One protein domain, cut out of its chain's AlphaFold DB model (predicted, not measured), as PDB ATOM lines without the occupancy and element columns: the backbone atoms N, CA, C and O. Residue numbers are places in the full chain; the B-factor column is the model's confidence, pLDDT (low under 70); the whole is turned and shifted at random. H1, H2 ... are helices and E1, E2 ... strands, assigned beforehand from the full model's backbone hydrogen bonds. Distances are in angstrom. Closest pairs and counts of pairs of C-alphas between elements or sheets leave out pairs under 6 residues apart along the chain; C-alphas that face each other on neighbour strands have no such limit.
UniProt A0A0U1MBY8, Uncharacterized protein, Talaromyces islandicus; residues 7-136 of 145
ATOM      1  N   GLU A   7     226.705 213.377 191.892       58.56
ATOM      2  CA  GLU A   7     227.972 212.737 191.482       58.56
ATOM      3  C   GLU A   7     229.122 213.728 191.224       58.56
ATOM      4  O   GLU A   7     230.269 213.487 191.610       58.56
ATOM      5  N   GLN A   8     228.839 214.865 190.580       68.69
ATOM      6  CA  GLN A   8     229.871 215.869 190.296       68.69
ATOM      7  C   GLN A   8     230.240 216.671 191.543       68.69
ATOM      8  O   GLN A   8     231.408 217.023 191.716       68.69
ATOM      9  N   PHE A   9     229.265 216.935 192.415       74.06
ATOM     10  CA  PHE A   9     229.497 217.613 193.681       74.06
ATOM     11  C   PHE A   9     230.245 216.709 194.663       74.06
ATOM     12  O   PHE A   9     231.258 217.132 195.199       74.06
ATOM     13  N   GLU A  10     229.871 215.434 194.802       78.69
ATOM     14  CA  GLU A  10     230.594 214.451 195.621       78.69
ATOM     15  C   GLU A  10     232.030 214.242 195.139       78.69
ATOM     16  O   GLU A  10     232.957 214.193 195.949       78.69
ATOM     17  N   LYS A  11     232.252 214.158 193.819       83.75
ATOM     18  CA  LYS A  11     233.612 214.101 193.268       83.75
ATOM     19  C   LYS A  11     234.416 215.342 193.658       83.75
ATOM     20  O   LYS A  11     235.586 215.215 194.015       83.75
ATOM     21  N   LYS A  12     233.790 216.522 193.617       84.69
ATOM     22  CA  LYS A  12     234.438 217.777 193.997       84.69
ATOM     23  C   LYS A  12     234.694 217.866 195.501       84.69
ATOM     24  O   LYS A  12     235.779 218.275 195.884       84.69
ATOM     25  N   LEU A  13     233.768 217.404 196.342       85.81
ATOM     26  CA  LEU A  13     233.965 217.288 197.789       85.81
ATOM     27  C   LEU A  13     235.145 216.367 198.108       85.81
ATOM     28  O   LEU A  13     235.973 216.704 198.944       85.81
ATOM     29  N   ARG A  14     235.291 215.237 197.404       86.44
ATOM     30  CA  ARG A  14     236.468 214.367 197.568       86.44
ATOM     31  C   ARG A  14     237.760 215.071 197.164       86.44
ATOM     32  O   ARG A  14     238.727 215.021 197.918       86.44
ATOM     33  N   GLU A  15     237.772 215.750 196.019       88.88
ATOM     34  CA  GLU A  15     238.916 216.565 195.585       88.88
ATOM     35  C   GLU A  15     239.282 217.613 196.649       88.88
ATOM     36  O   GLU A  15     240.432 217.680 197.074       88.88
ATOM     37  N   TRP A  16     238.298 218.361 197.144       90.75
ATOM     38  CA  TRP A  16     238.439 219.365 198.198       90.75
ATOM     39  C   TRP A  16     238.925 218.794 199.527       90.75
ATOM     40  O   TRP A  16     239.832 219.357 200.127       90.75
ATOM     41  N   SER A  17     238.415 217.637 199.946       88.19
ATOM     42  CA  SER A  17     238.853 216.966 201.177       88.19
ATOM     43  C   SER A  17     240.327 216.548 201.151       88.19
ATOM     44  O   SER A  17     240.923 216.353 202.206       88.19
ATOM     45  N   SER A  18     240.906 216.418 199.950       86.00
ATOM     46  CA  SER A  18     242.319 216.099 199.735       86.00
ATOM     47  C   SER A  18     243.209 217.327 199.518       86.00
ATOM     48  O   SER A  18     244.412 217.168 199.303       86.00
ATOM     49  N   GLN A  19     242.642 218.540 199.530       83.81
ATOM     50  CA  GLN A  19     243.435 219.755 199.372       83.81
ATOM     51  C   GLN A  19     244.240 220.050 200.641       83.81
ATOM     52  O   GLN A  19     243.763 219.779 201.743       83.81
ATOM     53  N   PRO A  20     245.478 220.551 200.487       78.00
ATOM     54  CA  PRO A  20     246.309 220.897 201.625       78.00
ATOM     55  C   PRO A  20     245.683 222.061 202.389       78.00
ATOM     56  O   PRO A  20     245.058 222.939 201.791       78.00
ATOM     57  N   ASP A  21     245.912 222.099 203.697       74.75
ATOM     58  CA  ASP A  21     245.469 223.234 204.489       74.75
ATOM     59  C   ASP A  21     246.223 224.500 204.042       74.75
ATOM     60  O   ASP A  21     247.448 224.468 203.846       74.75
ATOM     61  N   PRO A  22     245.516 225.626 203.846       71.50
ATOM     62  CA  PRO A  22     246.144 226.879 203.485       71.50
ATOM     63  C   PRO A  22     247.046 227.315 204.636       71.50
ATOM     64  O   PRO A  22     246.576 227.543 205.746       71.50
ATOM     65  N   ASN A  23     248.341 227.465 204.363       71.44
ATOM     66  CA  ASN A  23     249.272 228.138 205.260       71.44
ATOM     67  C   ASN A  23     249.247 229.642 204.936       71.44
ATOM     68  O   ASN A  23     249.868 230.042 203.949       71.44
ATOM     69  N   PRO A  24     248.526 230.486 205.699       64.56
ATOM     70  CA  PRO A  24     248.223 231.867 205.310       64.56
ATOM     71  C   PRO A  24     249.442 232.751 204.971       64.56
ATOM     72  O   PRO A  24     249.330 233.539 204.034       64.56
ATOM     73  N   PRO A  25     250.613 232.610 205.633       67.75
ATOM     74  CA  PRO A  25     251.838 233.322 205.259       67.75
ATOM     75  C   PRO A  25     252.338 233.058 203.834       67.75
ATOM     76  O   PRO A  25     253.078 233.878 203.300       67.75
ATOM     77  N   ASP A  26     251.950 231.937 203.219       81.25
ATOM     78  CA  ASP A  26     252.393 231.564 201.873       81.25
ATOM     79  C   ASP A  26     251.501 232.151 200.768       81.25
ATOM     80  O   ASP A  26     251.779 231.931 199.589       81.25
ATOM     81  N   TYR A  27     250.405 232.835 201.122       85.75
ATOM     82  CA  TYR A  27     249.469 233.411 200.157       85.75
ATOM     83  C   TYR A  27     249.648 234.918 200.064       85.75
ATOM     84  O   TYR A  27     249.596 235.636 201.060       85.75
ATOM     85  N   GLU A  28     249.772 235.411 198.839       88.62
ATOM     86  CA  GLU A  28     249.849 236.841 198.563       88.62
ATOM     87  C   GLU A  28     248.479 237.387 198.148       88.62
ATOM     88  O   GLU A  28     247.659 236.682 197.558       88.62
ATOM     89  N   LEU A  29     248.208 238.664 198.416       88.06
ATOM     90  CA  LEU A  29     247.026 239.316 197.850       88.06
ATOM     91  C   LEU A  29     247.147 239.359 196.326       88.06
ATOM     92  O   LEU A  29     248.209 239.681 195.790       88.06
ATOM     93  N   PHE A  30     246.049 239.069 195.629       88.88
ATOM     94  CA  PHE A  30     246.035 239.099 194.174       88.88
ATOM     95  C   PHE A  30     246.458 240.481 193.648       88.88
ATOM     96  O   PHE A  30     245.800 241.483 193.949       88.88
ATOM     97  N   PRO A  31     247.548 240.571 192.866       83.81
ATOM     98  CA  PRO A  31     248.101 241.856 192.478       83.81
ATOM     99  C   PRO A  31     247.248 242.535 191.405       83.81
ATOM    100  O   PRO A  31     246.787 241.925 190.433       83.81
ATOM    101  N   THR A  32     247.101 243.850 191.541       75.62
ATOM    102  CA  THR A  32     246.425 244.681 190.548       75.62
ATOM    103  C   THR A  32     247.230 244.688 189.242       75.62
ATOM    104  O   THR A  32     248.434 244.929 189.223       75.62
ATOM    105  N   GLY A  33     246.573 244.380 188.118       76.56
ATOM    106  CA  GLY A  33     247.196 244.387 186.786       76.56
ATOM    107  C   GLY A  33     247.531 243.013 186.194       76.56
ATOM    108  O   GLY A  33     247.926 242.943 185.028       76.56
ATOM    109  N   ILE A  34     247.325 241.909 186.922       82.44
ATOM    110  CA  ILE A  34     247.331 240.574 186.303       82.44
ATOM    111  C   ILE A  34     246.007 240.334 185.564       82.44
ATOM    112  O   ILE A  34     244.917 240.486 186.110       82.44
ATOM    113  N   GLY A  35     246.100 239.932 184.295       84.00
ATOM    114  CA  GLY A  35     244.938 239.576 183.485       84.00
ATOM    115  C   GLY A  35     244.358 238.211 183.868       84.00
ATOM    116  O   GLY A  35     244.998 237.182 183.635       84.00
ATOM    117  N   HIS A  36     243.120 238.205 184.367       87.69
ATOM    118  CA  HIS A  36     242.375 237.013 184.801       87.69
ATOM    119  C   HIS A  36     242.270 235.918 183.727       87.69
ATOM    120  O   HIS A  36     242.378 234.737 184.038       87.69
ATOM    121  N   ALA A  37     242.143 236.296 182.449       87.00
ATOM    122  CA  ALA A  37     242.011 235.355 181.331       87.00
ATOM    123  C   ALA A  37     243.244 234.457 181.113       87.00
ATOM    124  O   ALA A  37     243.146 233.428 180.455       87.00
ATOM    125  N   SER A  38     244.407 234.851 181.644       86.75
ATOM    126  CA  SER A  38     245.656 234.085 181.527       86.75
ATOM    127  C   SER A  38     245.896 233.114 182.686       86.75
ATOM    128  O   SER A  38     246.928 232.441 182.710       86.75
ATOM    129  N   LEU A  39     244.977 233.074 183.652       91.44
ATOM    130  CA  LEU A  39     245.094 232.264 184.854       91.44
ATOM    131  C   LEU A  39     244.345 230.947 184.698       91.44
ATOM    132  O   LEU A  39     243.256 230.893 184.127       91.44
ATOM    133  N   LYS A  40     244.924 229.897 185.270       92.94
ATOM    134  CA  LYS A  40     244.266 228.611 185.473       92.94
ATOM    135  C   LYS A  40     244.132 228.348 186.967       92.94
ATOM    136  O   LYS A  40     245.073 228.593 187.714       92.94
ATOM    137  N   ILE A  41     242.977 227.849 187.382       93.25
ATOM    138  CA  ILE A  41     242.725 227.439 188.762       93.25
ATOM    139  C   ILE A  41     243.254 226.016 188.925       93.25
ATOM    140  O   ILE A  41     242.789 225.111 188.230       93.25
ATOM    141  N   ASP A  42     244.217 225.831 189.821       90.69
ATOM    142  CA  ASP A  42     244.770 224.514 190.144       90.69
ATOM    143  C   ASP A  42     244.201 223.965 191.459       90.69
ATOM    144  O   ASP A  42     244.051 222.754 191.603       90.69
ATOM    145  N   GLY A  43     243.847 224.840 192.404       90.50
ATOM    146  CA  GLY A  43     243.266 224.452 193.688       90.50
ATOM    147  C   GLY A  43     242.677 225.636 194.447       90.50
ATOM    148  O   GLY A  43     243.029 226.783 194.179       90.50
ATOM    149  N   ILE A  44     241.777 225.346 195.382       91.56
ATOM    150  CA  ILE A  44     241.134 226.316 196.267       91.56
ATOM    151  C   ILE A  44     241.238 225.777 197.682       91.56
ATOM    152  O   ILE A  44     240.494 224.879 198.066       91.56
ATOM    153  N   ASP A  45     242.175 226.331 198.434       90.50
ATOM    154  CA  ASP A  45     242.597 225.760 199.704       90.50
ATOM    155  C   ASP A  45     241.832 226.410 200.880       90.50
ATOM    156  O   ASP A  45     241.534 225.748 201.874       90.50
ATOM    157  N   GLY A  46     241.427 227.685 200.761       90.50
ATOM    158  CA  GLY A  46     240.750 228.413 201.840       90.50
ATOM    159  C   GLY A  46     239.682 229.412 201.402       90.50
ATOM    160  O   GLY A  46     239.710 229.968 200.303       90.50
ATOM    161  N   LEU A  47     238.749 229.668 202.312       91.94
ATOM    162  CA  LEU A  47     237.646 230.621 202.198       91.94
ATOM    163  C   LEU A  47     237.798 231.675 203.282       91.94
ATOM    164  O   LEU A  47     238.063 231.315 204.427       91.94
ATOM    165  N   LEU A  48     237.652 232.953 202.934       90.75
ATOM    166  CA  LEU A  48     237.914 234.046 203.864       90.75
ATOM    167  C   LEU A  48     236.806 235.104 203.854       90.75
ATOM    168  O   LEU A  48     236.225 235.431 202.815       90.75
ATOM    169  N   TRP A  49     236.594 235.682 205.035       91.88
ATOM    170  CA  TRP A  49     235.672 236.774 205.331       91.88
ATOM    171  C   TRP A  49     236.397 237.883 206.084       91.88
ATOM    172  O   TRP A  49     237.291 237.622 206.887       91.88
ATOM    173  N   GLU A  50     235.995 239.133 205.868       88.38
ATOM    174  CA  GLU A  50     236.545 240.255 206.649       88.38
ATOM    175  C   GLU A  50     236.019 240.283 208.086       88.38
ATOM    176  O   GLU A  50     236.663 240.816 208.985       88.38
ATOM    177  N   THR A  51     234.817 239.748 208.289       86.06
ATOM    178  CA  THR A  51     234.109 239.787 209.567       86.06
ATOM    179  C   THR A  51     233.714 238.385 209.992       86.06
ATOM    180  O   THR A  51     234.553 237.627 210.451       86.06
ATOM    181  N   THR A  52     232.448 238.009 209.858       84.94
ATOM    182  CA  THR A  52     231.953 236.702 210.273       84.94
ATOM    183  C   THR A  52     231.685 235.808 209.066       84.94
ATOM    184  O   THR A  52     231.235 236.304 208.026       84.94
ATOM    185  N   PRO A  53     231.905 234.485 209.205       83.94
ATOM    186  CA  PRO A  53     231.555 233.526 208.175       83.94
ATOM    187  C   PRO A  53     230.063 233.582 207.882       83.94
ATOM    188  O   PRO A  53     229.225 233.484 208.786       83.94
ATOM    189  N   ARG A  54     229.760 233.711 206.597       85.25
ATOM    190  CA  ARG A  54     228.417 233.695 206.022       85.25
ATOM    191  C   ARG A  54     228.453 232.896 204.724       85.25
ATOM    192  O   ARG A  54     229.521 232.505 204.260       85.25
ATOM    193  N   THR A  55     227.291 232.641 204.137       80.56
ATOM    194  CA  THR A  55     227.197 231.889 202.876       80.56
ATOM    195  C   THR A  55     227.837 232.620 201.694       80.56
ATOM    196  O   THR A  55     228.284 231.977 200.747       80.56
ATOM    197  N   ASP A  56     227.917 233.949 201.774       84.06
ATOM    198  CA  ASP A  56     228.551 234.794 200.764       84.06
ATOM    199  C   ASP A  56     230.044 234.956 201.055       84.06
ATOM    200  O   ASP A  56     230.431 235.359 202.153       84.06
ATOM    201  N   LEU A  57     230.887 234.652 200.071       86.38
ATOM    202  CA  LEU A  57     232.344 234.712 200.192       86.38
ATOM    203  C   LEU A  57     232.879 236.114 199.903       86.38
ATOM    204  O   LEU A  57     232.507 236.718 198.898       86.38
ATOM    205  N   ASP A  58     233.819 236.585 200.726       90.31
ATOM    206  CA  ASP A  58     234.553 237.822 200.434       90.31
ATOM    207  C   ASP A  58     235.799 237.518 199.596       90.31
ATOM    208  O   ASP A  58     236.024 238.132 198.546       90.31
ATOM    209  N   PHE A  59     236.585 236.527 200.029       91.44
ATOM    210  CA  PHE A  59     237.823 236.131 199.369       91.44
ATOM    211  C   PHE A  59     238.011 234.618 199.342       91.44
ATOM    212  O   PHE A  59     237.437 233.860 200.128       91.44
ATOM    213  N   VAL A  60     238.871 234.196 198.425       91.69
ATOM    214  CA  VAL A  60     239.257 232.812 198.209       91.69
ATOM    215  C   VAL A  60     240.777 232.735 198.179       91.69
ATOM    216  O   VAL A  60     241.417 233.424 197.386       91.69
ATOM    217  N   ALA A  61     241.348 231.897 199.038       91.62
ATOM    218  CA  ALA A  61     242.752 231.518 198.988       91.62
ATOM    219  C   ALA A  61     242.894 230.269 198.117       91.62
ATOM    220  O   ALA A  61     242.264 229.241 198.373       91.62
ATOM    221  N   GLY A  62     243.714 230.348 197.075       92.62
ATOM    222  CA  GLY A  62     243.898 229.238 196.151       92.62
ATOM    223  C   GLY A  62     245.240 229.242 195.441       92.62
ATOM    224  O   GLY A  62     246.035 230.178 195.550       92.62
ATOM    225  N   ARG A  63     245.463 228.166 194.690       93.38
ATOM    226  CA  ARG A  63     246.619 227.950 193.824       93.38
ATOM    227  C   ARG A  63     246.217 228.192 192.382       93.38
ATOM    228  O   ARG A  63     245.275 227.585 191.863       93.38
ATOM    229  N   PHE A  64     246.960 229.067 191.728       93.62
ATOM    230  CA  PHE A  64     246.696 229.518 190.373       93.62
ATOM    231  C   PHE A  64     247.951 229.376 189.530       93.62
ATOM    232  O   PHE A  64     249.046 229.717 189.967       93.62
ATOM    233  N   ARG A  65     247.803 228.917 188.291       93.00
ATOM    234  CA  ARG A  65     248.916 228.791 187.353       93.00
ATOM    235  C   ARG A  65     248.907 229.920 186.338       93.00
ATOM    236  O   ARG A  65     247.887 230.193 185.702       93.00
ATOM    237  N   ARG A  66     250.073 230.534 186.144       88.88
ATOM    238  CA  ARG A  66     250.334 231.559 185.128       88.88
ATOM    239  C   ARG A  66     251.657 231.250 184.436       88.88
ATOM    240  O   ARG A  66     252.696 231.293 185.081       88.88
ATOM    241  N   ARG A  67     251.629 230.998 183.120       86.19
ATOM    242  CA  ARG A  67     252.833 230.674 182.316       86.19
ATOM    243  C   ARG A  67     253.703 229.595 182.990       86.19
ATOM    244  O   ARG A  67     254.883 229.811 183.229       86.19
ATOM    245  N   ASP A  68     253.063 228.489 183.366       85.69
ATOM    246  CA  ASP A  68     253.666 227.322 184.032       85.69
ATOM    247  C   ASP A  68     254.196 227.531 185.459       85.69
ATOM    248  O   ASP A  68     254.668 226.581 186.080       85.69
ATOM    249  N   LEU A  69     254.036 228.726 186.032       91.06
ATOM    250  CA  LEU A  69     254.346 228.996 187.435       91.06
ATOM    251  C   LEU A  69     253.075 228.929 188.282       91.06
ATOM    252  O   LEU A  69     252.098 229.623 187.992       91.06
ATOM    253  N   GLU A  70     253.098 228.097 189.322       92.62
ATOM    254  CA  GLU A  70     252.075 228.089 190.369       92.62
ATOM    255  C   GLU A  70     252.300 229.271 191.320       92.62
ATOM    256  O   GLU A  70     253.426 229.547 191.731       92.62
ATOM    257  N   GLN A  71     251.220 229.971 191.650       92.31
ATOM    258  CA  GLN A  71     251.188 231.077 192.597       92.31
ATOM    259  C   GLN A  71     250.035 230.875 193.573       92.31
ATOM    260  O   GLN A  71     248.952 230.426 193.191       92.31
ATOM    261  N   LYS A  72     250.274 231.208 194.837       92.50
ATOM    262  CA  LYS A  72     249.280 231.145 195.906       92.50
ATOM    263  C   LYS A  72     248.729 232.540 196.134       92.50
ATOM    264  O   LYS A  72     249.467 233.432 196.549       92.50
ATOM    265  N   TRP A  73     247.443 232.727 195.858       93.00
ATOM    266  CA  TRP A  73     246.810 234.034 195.978       93.00
ATOM    267  C   TRP A  73     245.540 234.013 196.806       93.00
ATOM    268  O   TRP A  73     244.768 233.057 196.758       93.00
ATOM    269  N   ILE A  74     245.310 235.125 197.498       91.38
ATOM    270  CA  ILE A  74     244.017 235.524 198.040       91.38
ATOM    271  C   ILE A  74     243.356 236.434 197.003       91.38
ATOM    272  O   ILE A  74     243.807 237.557 196.762       91.38
ATOM    273  N   ILE A  75     242.296 235.940 196.373       92.06
ATOM    274  CA  ILE A  75     241.547 236.640 195.327       92.06
ATOM    275  C   ILE A  75     240.166 237.002 195.868       92.06
ATOM    276  O   ILE A  75     239.538 236.200 196.559       92.06
ATOM    277  N   SER A  76     239.667 238.203 195.562       92.06
ATOM    278  CA  SER A  76     238.284 238.552 195.899       92.06
ATOM    279  C   SER A  76     237.309 237.635 195.156       92.06
ATOM    280  O   SER A  76     237.569 237.230 194.021       92.06
ATOM    281  N   HIS A  77     236.156 237.336 195.752       90.19
ATOM    282  CA  HIS A  77     235.115 236.538 195.096       90.19
ATOM    283  C   HIS A  77     234.755 237.091 193.699       90.19
ATOM    284  O   HIS A  77     234.689 236.339 192.730       90.19
ATOM    285  N   LYS A  78     234.643 238.420 193.563       90.38
ATOM    286  CA  LYS A  78     234.341 239.092 192.285       90.38
ATOM    287  C   LYS A  78     235.435 238.929 191.233       90.38
ATOM    288  O   LYS A  78     235.144 238.911 190.040       90.38
ATOM    289  N   ASP A  79     236.695 238.883 191.645       92.12
ATOM    290  CA  ASP A  79     237.816 238.682 190.725       92.12
ATOM    291  C   ASP A  79     237.983 237.204 190.367       92.12
ATOM    292  O   ASP A  79     238.292 236.882 189.220       92.12
ATOM    293  N   MET A  80     237.670 236.302 191.298       93.00
ATOM    294  CA  MET A  80     237.636 234.864 191.054       93.00
ATOM    295  C   MET A  80     236.651 234.508 189.934       93.00
ATOM    296  O   MET A  80     236.986 233.729 189.046       93.00
ATOM    297  N   GLU A  81     235.472 235.132 189.896       92.12
ATOM    298  CA  GLU A  81     234.485 234.915 188.826       92.12
ATOM    299  C   GLU A  81     234.989 235.293 187.424       92.12
ATOM    300  O   GLU A  81     234.514 234.743 186.429       92.12
ATOM    301  N   LYS A  82     235.971 236.199 187.333       92.69
ATOM    302  CA  LYS A  82     236.567 236.641 186.060       92.69
ATOM    303  C   LYS A  82     237.621 235.668 185.530       92.69
ATOM    304  O   LYS A  82     238.048 235.805 184.382       92.69
ATOM    305  N   ILE A  83     238.079 234.720 186.348       93.12
ATOM    306  CA  ILE A  83     239.036 233.688 185.942       93.12
ATOM    307  C   ILE A  83     238.283 232.595 185.167       93.12
ATOM    308  O   ILE A  83     237.190 232.201 185.581       93.12
ATOM    309  N   PRO A  84     238.828 232.062 184.057       92.38
ATOM    310  CA  PRO A  84     238.220 230.934 183.355       92.38
ATOM    311  C   PRO A  84     237.916 229.757 184.298       92.38
ATOM    312  O   PRO A  84     238.807 229.220 184.951       92.38
ATOM    313  N   GLY A  85     236.641 229.365 184.375       89.12
ATOM    314  CA  GLY A  85     236.156 228.320 185.289       89.12
ATOM    315  C   GLY A  85     235.865 228.788 186.723       89.12
ATOM    316  O   GLY A  85     235.245 228.048 187.484       89.12
ATOM    317  N   GLY A  86     236.227 230.021 187.083       91.44
ATOM    318  CA  GLY A  86     236.083 230.550 188.438       91.44
ATOM    319  C   GLY A  86     234.640 230.745 188.882       91.44
ATOM    320  O   GLY A  86     234.304 230.366 189.998       91.44
ATOM    321  N   SER A  87     233.748 231.205 187.997       90.25
ATOM    322  CA  SER A  87     232.307 231.296 188.301       90.25
ATOM    323  C   SER A  87     231.695 229.935 188.678       90.25
ATOM    324  O   SER A  87     230.884 229.846 189.602       90.25
ATOM    325  N   ALA A  88     232.130 228.849 188.029       89.50
ATOM    326  CA  ALA A  88     231.667 227.504 188.364       89.50
ATOM    327  C   ALA A  88     232.217 227.026 189.718       89.50
ATOM    328  O   ALA A  88     231.473 226.429 190.493       89.50
ATOM    329  N   GLU A  89     233.491 227.297 190.024       89.81
ATOM    330  CA  GLU A  89     234.082 226.991 191.338       89.81
ATOM    331  C   GLU A  89     233.374 227.749 192.462       89.81
ATOM    332  O   GLU A  89     232.919 227.145 193.429       89.81
ATOM    333  N   VAL A  90     233.189 229.055 192.288       90.12
ATOM    334  CA  VAL A  90     232.460 229.916 193.219       90.12
ATOM    335  C   VAL A  90     231.037 229.409 193.457       90.12
ATOM    336  O   VAL A  90     230.632 229.262 194.605       90.12
ATOM    337  N   SER A  91     230.300 229.054 192.402       89.06
ATOM    338  CA  SER A  91     228.932 228.528 192.531       89.06
ATOM    339  C   SER A  91     228.873 227.241 193.363       89.06
ATOM    340  O   SER A  91     227.950 227.045 194.160       89.06
ATOM    341  N   ARG A  92     229.865 226.354 193.208       89.19
ATOM    342  CA  ARG A  92     229.972 225.122 194.006       89.19
ATOM    343  C   ARG A  92     230.309 225.435 195.459       89.19
ATOM    344  O   ARG A  92     229.710 224.836 196.346       89.19
ATOM    345  N   LEU A  93     231.229 226.369 195.702       90.25
ATOM    346  CA  LEU A  93     231.592 226.797 197.054       90.25
ATOM    347  C   LEU A  93     230.390 227.411 197.769       90.25
ATOM    348  O   LEU A  93     230.055 226.978 198.863       90.25
ATOM    349  N   SER A  94     229.676 228.339 197.130       88.69
ATOM    350  CA  SER A  94     228.454 228.921 197.690       88.69
ATOM    351  C   SER A  94     227.412 227.850 198.017       88.69
ATOM    352  O   SER A  94     226.811 227.888 199.086       88.69
ATOM    353  N   SER A  95     227.245 226.850 197.145       88.38
ATOM    354  CA  SER A  95     226.332 225.728 197.404       88.38
ATOM    355  C   SER A  95     226.759 224.915 198.635       88.38
ATOM    356  O   SER A  95     225.930 224.648 199.502       88.38
ATOM    357  N   ALA A  96     228.054 224.600 198.761       88.94
ATOM    358  CA  ALA A  96     228.619 223.901 199.917       88.94
ATOM    359  C   ALA A  96     228.427 224.685 201.227       88.94
ATOM    360  O   ALA A  96     228.059 224.114 202.251       88.94
ATOM    361  N   LEU A  97     228.631 226.003 201.194       89.88
ATOM    362  CA  LEU A  97     228.444 226.876 202.354       89.88
ATOM    363  C   LEU A  97     226.978 226.961 202.789       89.88
ATOM    364  O   LEU A  97     226.692 226.934 203.987       89.88
ATOM    365  N   VAL A  98     226.052 227.051 201.830       89.06
ATOM    366  CA  VAL A  98     224.606 227.045 202.097       89.06
ATOM    367  C   VAL A  98     224.177 225.722 202.722       89.06
ATOM    368  O   VAL A  98     223.431 225.726 203.700       89.06
ATOM    369  N   GLU A  99     224.664 224.601 202.191       87.88
ATOM    370  CA  GLU A  99     224.338 223.269 202.699       87.88
ATOM    371  C   GLU A  99     224.889 223.029 204.108       87.88
ATOM    372  O   GLU A  99     224.185 222.511 204.978       87.88
ATOM    373  N   LEU A 100     226.121 223.471 204.365       88.12
ATOM    374  CA  LEU A 100     226.742 223.361 205.681       88.12
ATOM    375  C   LEU A 100     226.045 224.265 206.715       88.12
ATOM    376  O   LEU A 100     225.856 223.883 207.875       88.12
ATOM    377  N   GLY A 101     225.634 225.458 206.282       87.25
ATOM    378  CA  GLY A 101     224.907 226.440 207.074       87.25
ATOM    379  C   GLY A 101     225.787 227.236 208.045       87.25
ATOM    380  O   GLY A 101     226.795 226.765 208.578       87.25
ATOM    381  N   GLU A 102     225.362 228.468 208.344       86.88
ATOM    382  CA  GLU A 102     226.158 229.441 209.113       86.88
ATOM    383  C   GLU A 102     226.626 228.941 210.481       86.88
ATOM    384  O   GLU A 102     227.730 229.261 210.919       86.88
ATOM    385  N   ARG A 103     225.804 228.149 211.179       87.25
ATOM    386  CA  ARG A 103     226.154 227.652 212.517       87.25
ATOM    387  C   ARG A 103     227.396 226.765 212.484       87.25
ATOM    388  O   ARG A 103     228.233 226.874 213.375       87.25
ATOM    389  N   LYS A 104     227.498 225.886 211.484       87.50
ATOM    390  CA  LYS A 104     228.650 224.994 211.320       87.50
ATOM    391  C   LYS A 104     229.846 225.764 210.769       87.50
ATOM    392  O   LYS A 104     230.943 225.561 211.269       87.50
ATOM    393  N   LEU A 105     229.626 226.717 209.858       88.19
ATOM    394  CA  LEU A 105     230.686 227.612 209.375       88.19
ATOM    395  C   LEU A 105     231.371 228.361 210.519       88.19
ATOM    396  O   LEU A 105     232.587 228.313 210.646       88.19
ATOM    397  N   ARG A 106     230.599 228.980 211.418       87.19
ATOM    398  CA  ARG A 106     231.158 229.686 212.582       87.19
ATOM    399  C   ARG A 106     231.938 228.778 213.534       87.19
ATOM    400  O   ARG A 106     232.796 229.277 214.245       87.19
ATOM    401  N   ALA A 107     231.641 227.480 213.565       87.75
ATOM    402  CA  ALA A 107     232.359 226.521 214.400       87.75
ATOM    403  C   ALA A 107     233.698 226.068 213.789       87.75
ATOM    404  O   ALA A 107     234.570 225.641 214.535       87.75
ATOM    405  N   LEU A 108     233.848 226.153 212.462       88.00
ATOM    406  CA  LEU A 108     235.088 225.833 211.739       88.00
ATOM    407  C   LEU A 108     236.000 227.054 211.559       88.00
ATOM    408  O   LEU A 108     237.137 226.940 211.123       88.00
ATOM    409  N   ALA A 109     235.477 228.238 211.846       88.06
ATOM    410  CA  ALA A 109     236.133 229.494 211.562       88.06
ATOM    411  C   ALA A 109     237.315 229.775 212.488       88.06
ATOM    412  O   ALA A 109     237.190 229.732 213.712       88.06
ATOM    413  N   VAL A 110     238.435 230.151 211.881       87.31
ATOM    414  CA  VAL A 110     239.653 230.572 212.568       87.31
ATOM    415  C   VAL A 110     240.042 231.977 212.138       87.31
ATOM    416  O   VAL A 110     239.896 232.352 210.977       87.31
ATOM    417  N   GLU A 111     240.543 232.781 213.069       87.00
ATOM    418  CA  GLU A 111     241.127 234.072 212.718       87.00
ATOM    419  C   GLU A 111     242.516 233.866 212.112       87.00
ATOM    420  O   GLU A 111     243.342 233.115 212.631       87.00
ATOM    421  N   THR A 112     242.784 234.562 211.017       84.50
ATOM    422  CA  THR A 112     244.064 234.545 210.318       84.50
ATOM    423  C   THR A 112     244.485 235.955 209.935       84.50
ATOM    424  O   THR A 112     243.675 236.880 209.934       84.50
ATOM    425  N   LYS A 113     245.763 236.134 209.611       82.31
ATOM    426  CA  LYS A 113     246.303 237.396 209.108       82.31
ATOM    427  C   LYS A 113     246.936 237.173 207.750       82.31
ATOM    428  O   LYS A 113     247.648 236.190 207.555       82.31
ATOM    429  N   ASP A 114     246.683 238.097 206.838       75.19
ATOM    430  CA  ASP A 114     247.411 238.139 205.575       75.19
ATOM    431  C   ASP A 114     248.836 238.707 205.775       75.19
ATOM    432  O   ASP A 114     249.162 239.224 206.854       75.19
ATOM    433  N   PRO A 115     249.700 238.664 204.742       71.88
ATOM    434  CA  PRO A 115     251.042 239.245 204.816       71.88
ATOM    435  C   PRO A 115     251.074 240.760 205.076       71.88
ATOM    436  O   PRO A 115     252.101 241.286 205.501       71.88
ATOM    437  N   SER A 116     249.968 241.474 204.831       75.69
ATOM    438  CA  SER A 116     249.838 242.907 205.128       75.69
ATOM    439  C   SER A 116     249.455 243.188 206.588       75.69
ATOM    440  O   SER A 116     249.450 244.341 207.022       75.69
ATOM    441  N   GLY A 117     249.172 242.141 207.370       79.50
ATOM    442  CA  GLY A 117     248.753 242.225 208.764       79.50
ATOM    443  C   GLY A 117     247.251 242.444 208.951       79.50
ATOM    444  O   GLY A 117     246.816 242.638 210.090       79.50
ATOM    445  N   LYS A 118     246.450 242.400 207.878       82.38
ATOM    446  CA  LYS A 118     244.992 242.493 207.956       82.38
ATOM    447  C   LYS A 118     244.420 241.166 208.449       82.38
ATOM    448  O   LYS A 118     244.779 240.101 207.952       82.38
ATOM    449  N   THR A 119     243.537 241.244 209.443       86.19
ATOM    450  CA  THR A 119     242.858 240.074 210.008       86.19
ATOM    451  C   THR A 119     241.669 239.674 209.141       86.19
ATOM    452  O   THR A 119     240.891 240.526 208.711       86.19
ATOM    453  N   TYR A 120     241.520 238.373 208.942       86.19
ATOM    454  CA  TYR A 120     240.401 237.729 208.279       86.19
ATOM    455  C   TYR A 120     239.904 236.578 209.137       86.19
ATOM    456  O   TYR A 120     240.656 236.003 209.922       86.19
ATOM    457  N   VAL A 121     238.654 236.191 208.935       89.69
ATOM    458  CA  VAL A 121     238.159 234.905 209.402       89.69
ATOM    459  C   VAL A 121     238.221 233.932 208.241       89.69
ATOM    460  O   VAL A 121     237.696 234.222 207.171       89.69
ATOM    461  N   ALA A 122     238.885 232.800 208.437       89.56
ATOM    462  CA  ALA A 122     239.127 231.800 207.416       89.56
ATOM    463  C   ALA A 122     238.563 230.436 207.811       89.56
ATOM    464  O   ALA A 122     238.456 230.100 208.989       89.56
ATOM    465  N   ILE A 123     238.208 229.657 206.797       90.69
ATOM    466  CA  ILE A 123     237.857 228.243 206.899       90.69
ATOM    467  C   ILE A 123     238.565 227.528 205.752       90.69
ATOM    468  O   ILE A 123     238.628 228.052 204.635       90.69
ATOM    469  N   THR A 124     239.093 226.337 206.003       91.25
ATOM    470  CA  THR A 124     239.710 225.537 204.943       91.25
ATOM    471  C   THR A 124     238.645 224.843 204.090       91.25
ATOM    472  O   THR A 124     237.576 224.441 204.562       91.25
ATOM    473  N   VAL A 125     238.915 224.692 202.796       91.31
ATOM    474  CA  VAL A 125     237.995 223.980 201.894       91.31
ATOM    475  C   VAL A 125     237.956 222.481 202.208       91.31
ATOM    476  O   VAL A 125     236.909 221.846 202.046       91.31
ATOM    477  N   SER A 126     239.058 221.933 202.725       90.56
ATOM    478  CA  SER A 126     239.157 220.558 203.215       90.56
ATOM    479  C   SER A 126     238.183 220.298 204.372       90.56
ATOM    480  O   SER A 126     237.415 219.337 204.302       90.56
ATOM    481  N   GLU A 127     238.129 221.174 205.381       89.94
ATOM    482  CA  GLU A 127     237.205 221.055 206.519       89.94
ATOM    483  C   GLU A 127     235.738 221.174 206.097       89.94
ATOM    484  O   GLU A 127     234.903 220.386 206.550       89.94
ATOM    485  N   VAL A 128     235.409 222.117 205.202       90.06
ATOM    486  CA  VAL A 128     234.044 222.244 204.656       90.06
ATOM    487  C   VAL A 128     233.632 220.943 203.974       90.06
ATOM    488  O   VAL A 128     232.549 220.416 204.237       90.06
ATOM    489  N   ALA A 129     234.507 220.396 203.128       90.00
ATOM    490  CA  ALA A 129     234.219 219.180 202.391       90.00
ATOM    491  C   ALA A 129     234.067 217.958 203.304       90.00
ATOM    492  O   ALA A 129     233.099 217.212 203.162       90.00
ATOM    493  N   GLN A 130     234.975 217.772 204.267       88.88
ATOM    494  CA  GLN A 130     234.890 216.682 205.242       88.88
ATOM    495  C   GLN A 130     233.581 216.746 206.029       88.88
ATOM    496  O   GLN A 130     232.898 215.734 206.177       88.88
ATOM    497  N   ARG A 131     233.169 217.945 206.458       89.25
ATOM    498  CA  ARG A 131     231.945 218.102 207.247       89.25
ATOM    499  C   ARG A 131     230.683 217.740 206.470       89.25
ATOM    500  O   ARG A 131     229.802 217.088 207.023       89.25
ATOM    501  N   LEU A 132     230.623 218.110 205.192       87.81
ATOM    502  CA  LEU A 132     229.519 217.734 204.306       87.81
ATOM    503  C   LEU A 132     229.483 216.220 204.044       87.81
ATOM    504  O   LEU A 132     228.415 215.610 204.088       87.81
ATOM    505  N   ILE A 133     230.643 215.589 203.839       86.19
ATOM    506  CA  ILE A 133     230.746 214.128 203.675       86.19
ATOM    507  C   ILE A 133     230.256 213.403 204.944       86.19
ATOM    508  O   ILE A 133     229.471 212.451 204.845       86.19
ATOM    509  N   ASP A 134     230.662 213.859 206.129       84.75
ATOM    510  CA  ASP A 134     230.238 213.287 207.413       84.75
ATOM    511  C   ASP A 134     228.723 213.414 207.633       84.75
ATOM    512  O   ASP A 134     228.063 212.453 208.049       84.75
ATOM    513  N   ASP A 135     228.155 214.586 207.326       82.44
ATOM    514  CA  ASP A 135     226.720 214.853 207.443       82.44
ATOM    515  C   ASP A 135     225.907 213.919 206.533       82.44
ATOM    516  O   ASP A 135     224.935 213.299 206.980       82.44
ATOM    517  N   HIS A 136     226.332 213.752 205.277       79.19
ATOM    518  CA  HIS A 136     225.687 212.836 204.337       79.19
ATOM    519  C   HIS A 136     225.794 211.375 204.776       79.19
ATOM    520  O   HIS A 136     224.804 210.641 204.733       79.19
TER     521      HIS A 136
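What this domain is: This is residues 7 to 136 of the 145 residues of an uncharacterized protein of Talaromyces islandicus (UniProt A0A0U1MBY8). A strongly twisted sheet of five strands curls like part of a barrel, and the helices H3, H5 and H1 gather at one side of it, with H4 near the E5 part of the sheet and the small H2 beside the end of H3 at residue 86. A long stretch without a named element, residues 18 to 39, runs from H1 to E1 and on its way pairs briefly with the edge strand E3. The printed part has 130 residues with five named helices and five named strands, in the order H1 E1 E2 E3 H2 H3 H4 E4 E5 H5; the sheet's order is E3 E2 E1 E5 E4, antiparallel throughout, and the class is mixed, helices and strands. The whole is compact, with a radius of gyration of the C-alphas of 13.8 A and spans of 40 by 35 by 23 A.

Where its parts are: In the sheet, E1 covers residues 40 to 49 and measures 23.1 A from its first C-alpha at (244.266, 228.611, 185.473) to its last. E2 is residues 59 to 66, 19.5 A, and E3 is residues 69 to 76, 20.5 A. E4, residues 110 to 113, and E5, residues 119 to 124, are shorter; E5 measures 15.7 A. The longest helix by residues is H3, residues 86 to 100, 20.9 A. H1, residues 7 to 17, measures 15.2 A and begins with C-alpha 7 at (227.972, 212.737, 191.482). H2 is residues 77 to 80 and H4 is residues 102 to 108. H5, residues 125 to 136, measures 16.8 A and ends with C-alpha 136 at (225.687, 212.836, 204.337).

How they stand to each other: E1, E2 and E3 form a meander, each strand the antiparallel neighbour of the one before. The hairpin of E1 and E2 has N 61 and O 46 at 2.8 A, and the hairpin of E2 and E3 has N 62 and O 73 at 2.9 A, both within hydrogen-bond range. E1 bends by 79 degrees at residue 43, E2 by 64 degrees at residue 62 and E3 by 57 degrees at residue 72. E1 and E5 are antiparallel neighbours, with N 47 and O 123 at 2.8 A. E4 and E5 are a hairpin, with N 112 and O 120 at 2.8 A. Residues 28 to 29 pair with residues 73 to 74 of E3, parallel. H2 is on the sheet at a height of 8.8 A and lies only just over E2, with 3 of its C-alphas falling there. H3 only grazes the sheet, with residues 86 to 97. With residues 86 to 90 alone it touches H2; their closest C-alphas, Met 80 and Gly 86, are 5.3 A apart. With residues 96 to 100 alone H3 touches residues 128 to 132 of H5, at a steep tilt of 48 degrees, the same way; the closest C-alphas, Leu 100 and Leu 132, are 6.4 A apart. H5 only grazes the sheet with residues 125 to 128. H1 touches H5 at a steep tilt of 51 degrees, opposite ways, and the closest C-alphas, Ser 17 and Ser 126, are 4.1 A apart. H1 also only grazes the sheet, with residues 15 to 17. H4 only grazes it with residues 105 to 108, and is close to H5 but not clearly touching, with the closest C-alphas, Leu 108 and Glu 127, 7.4 A apart. H1 and H4 are apart. In H1, H3, H4 and H5 every O i to N i+4 pair is within hydrogen-bond range, and H2 is too short for such a pair.

The domain as a whole: The two C-alphas farthest apart are those of Gly 33 and His 136, 42.0 A. The printed part has no cut. The link from H1 to E1, 22 residues, is long, and the link from E1 to E2, 9 residues, is short; the other links are tight. The mean pLDDT of the printed part is 86.7, and the model's confidence is under 70 at residues 7 to 8 and 24 to 25.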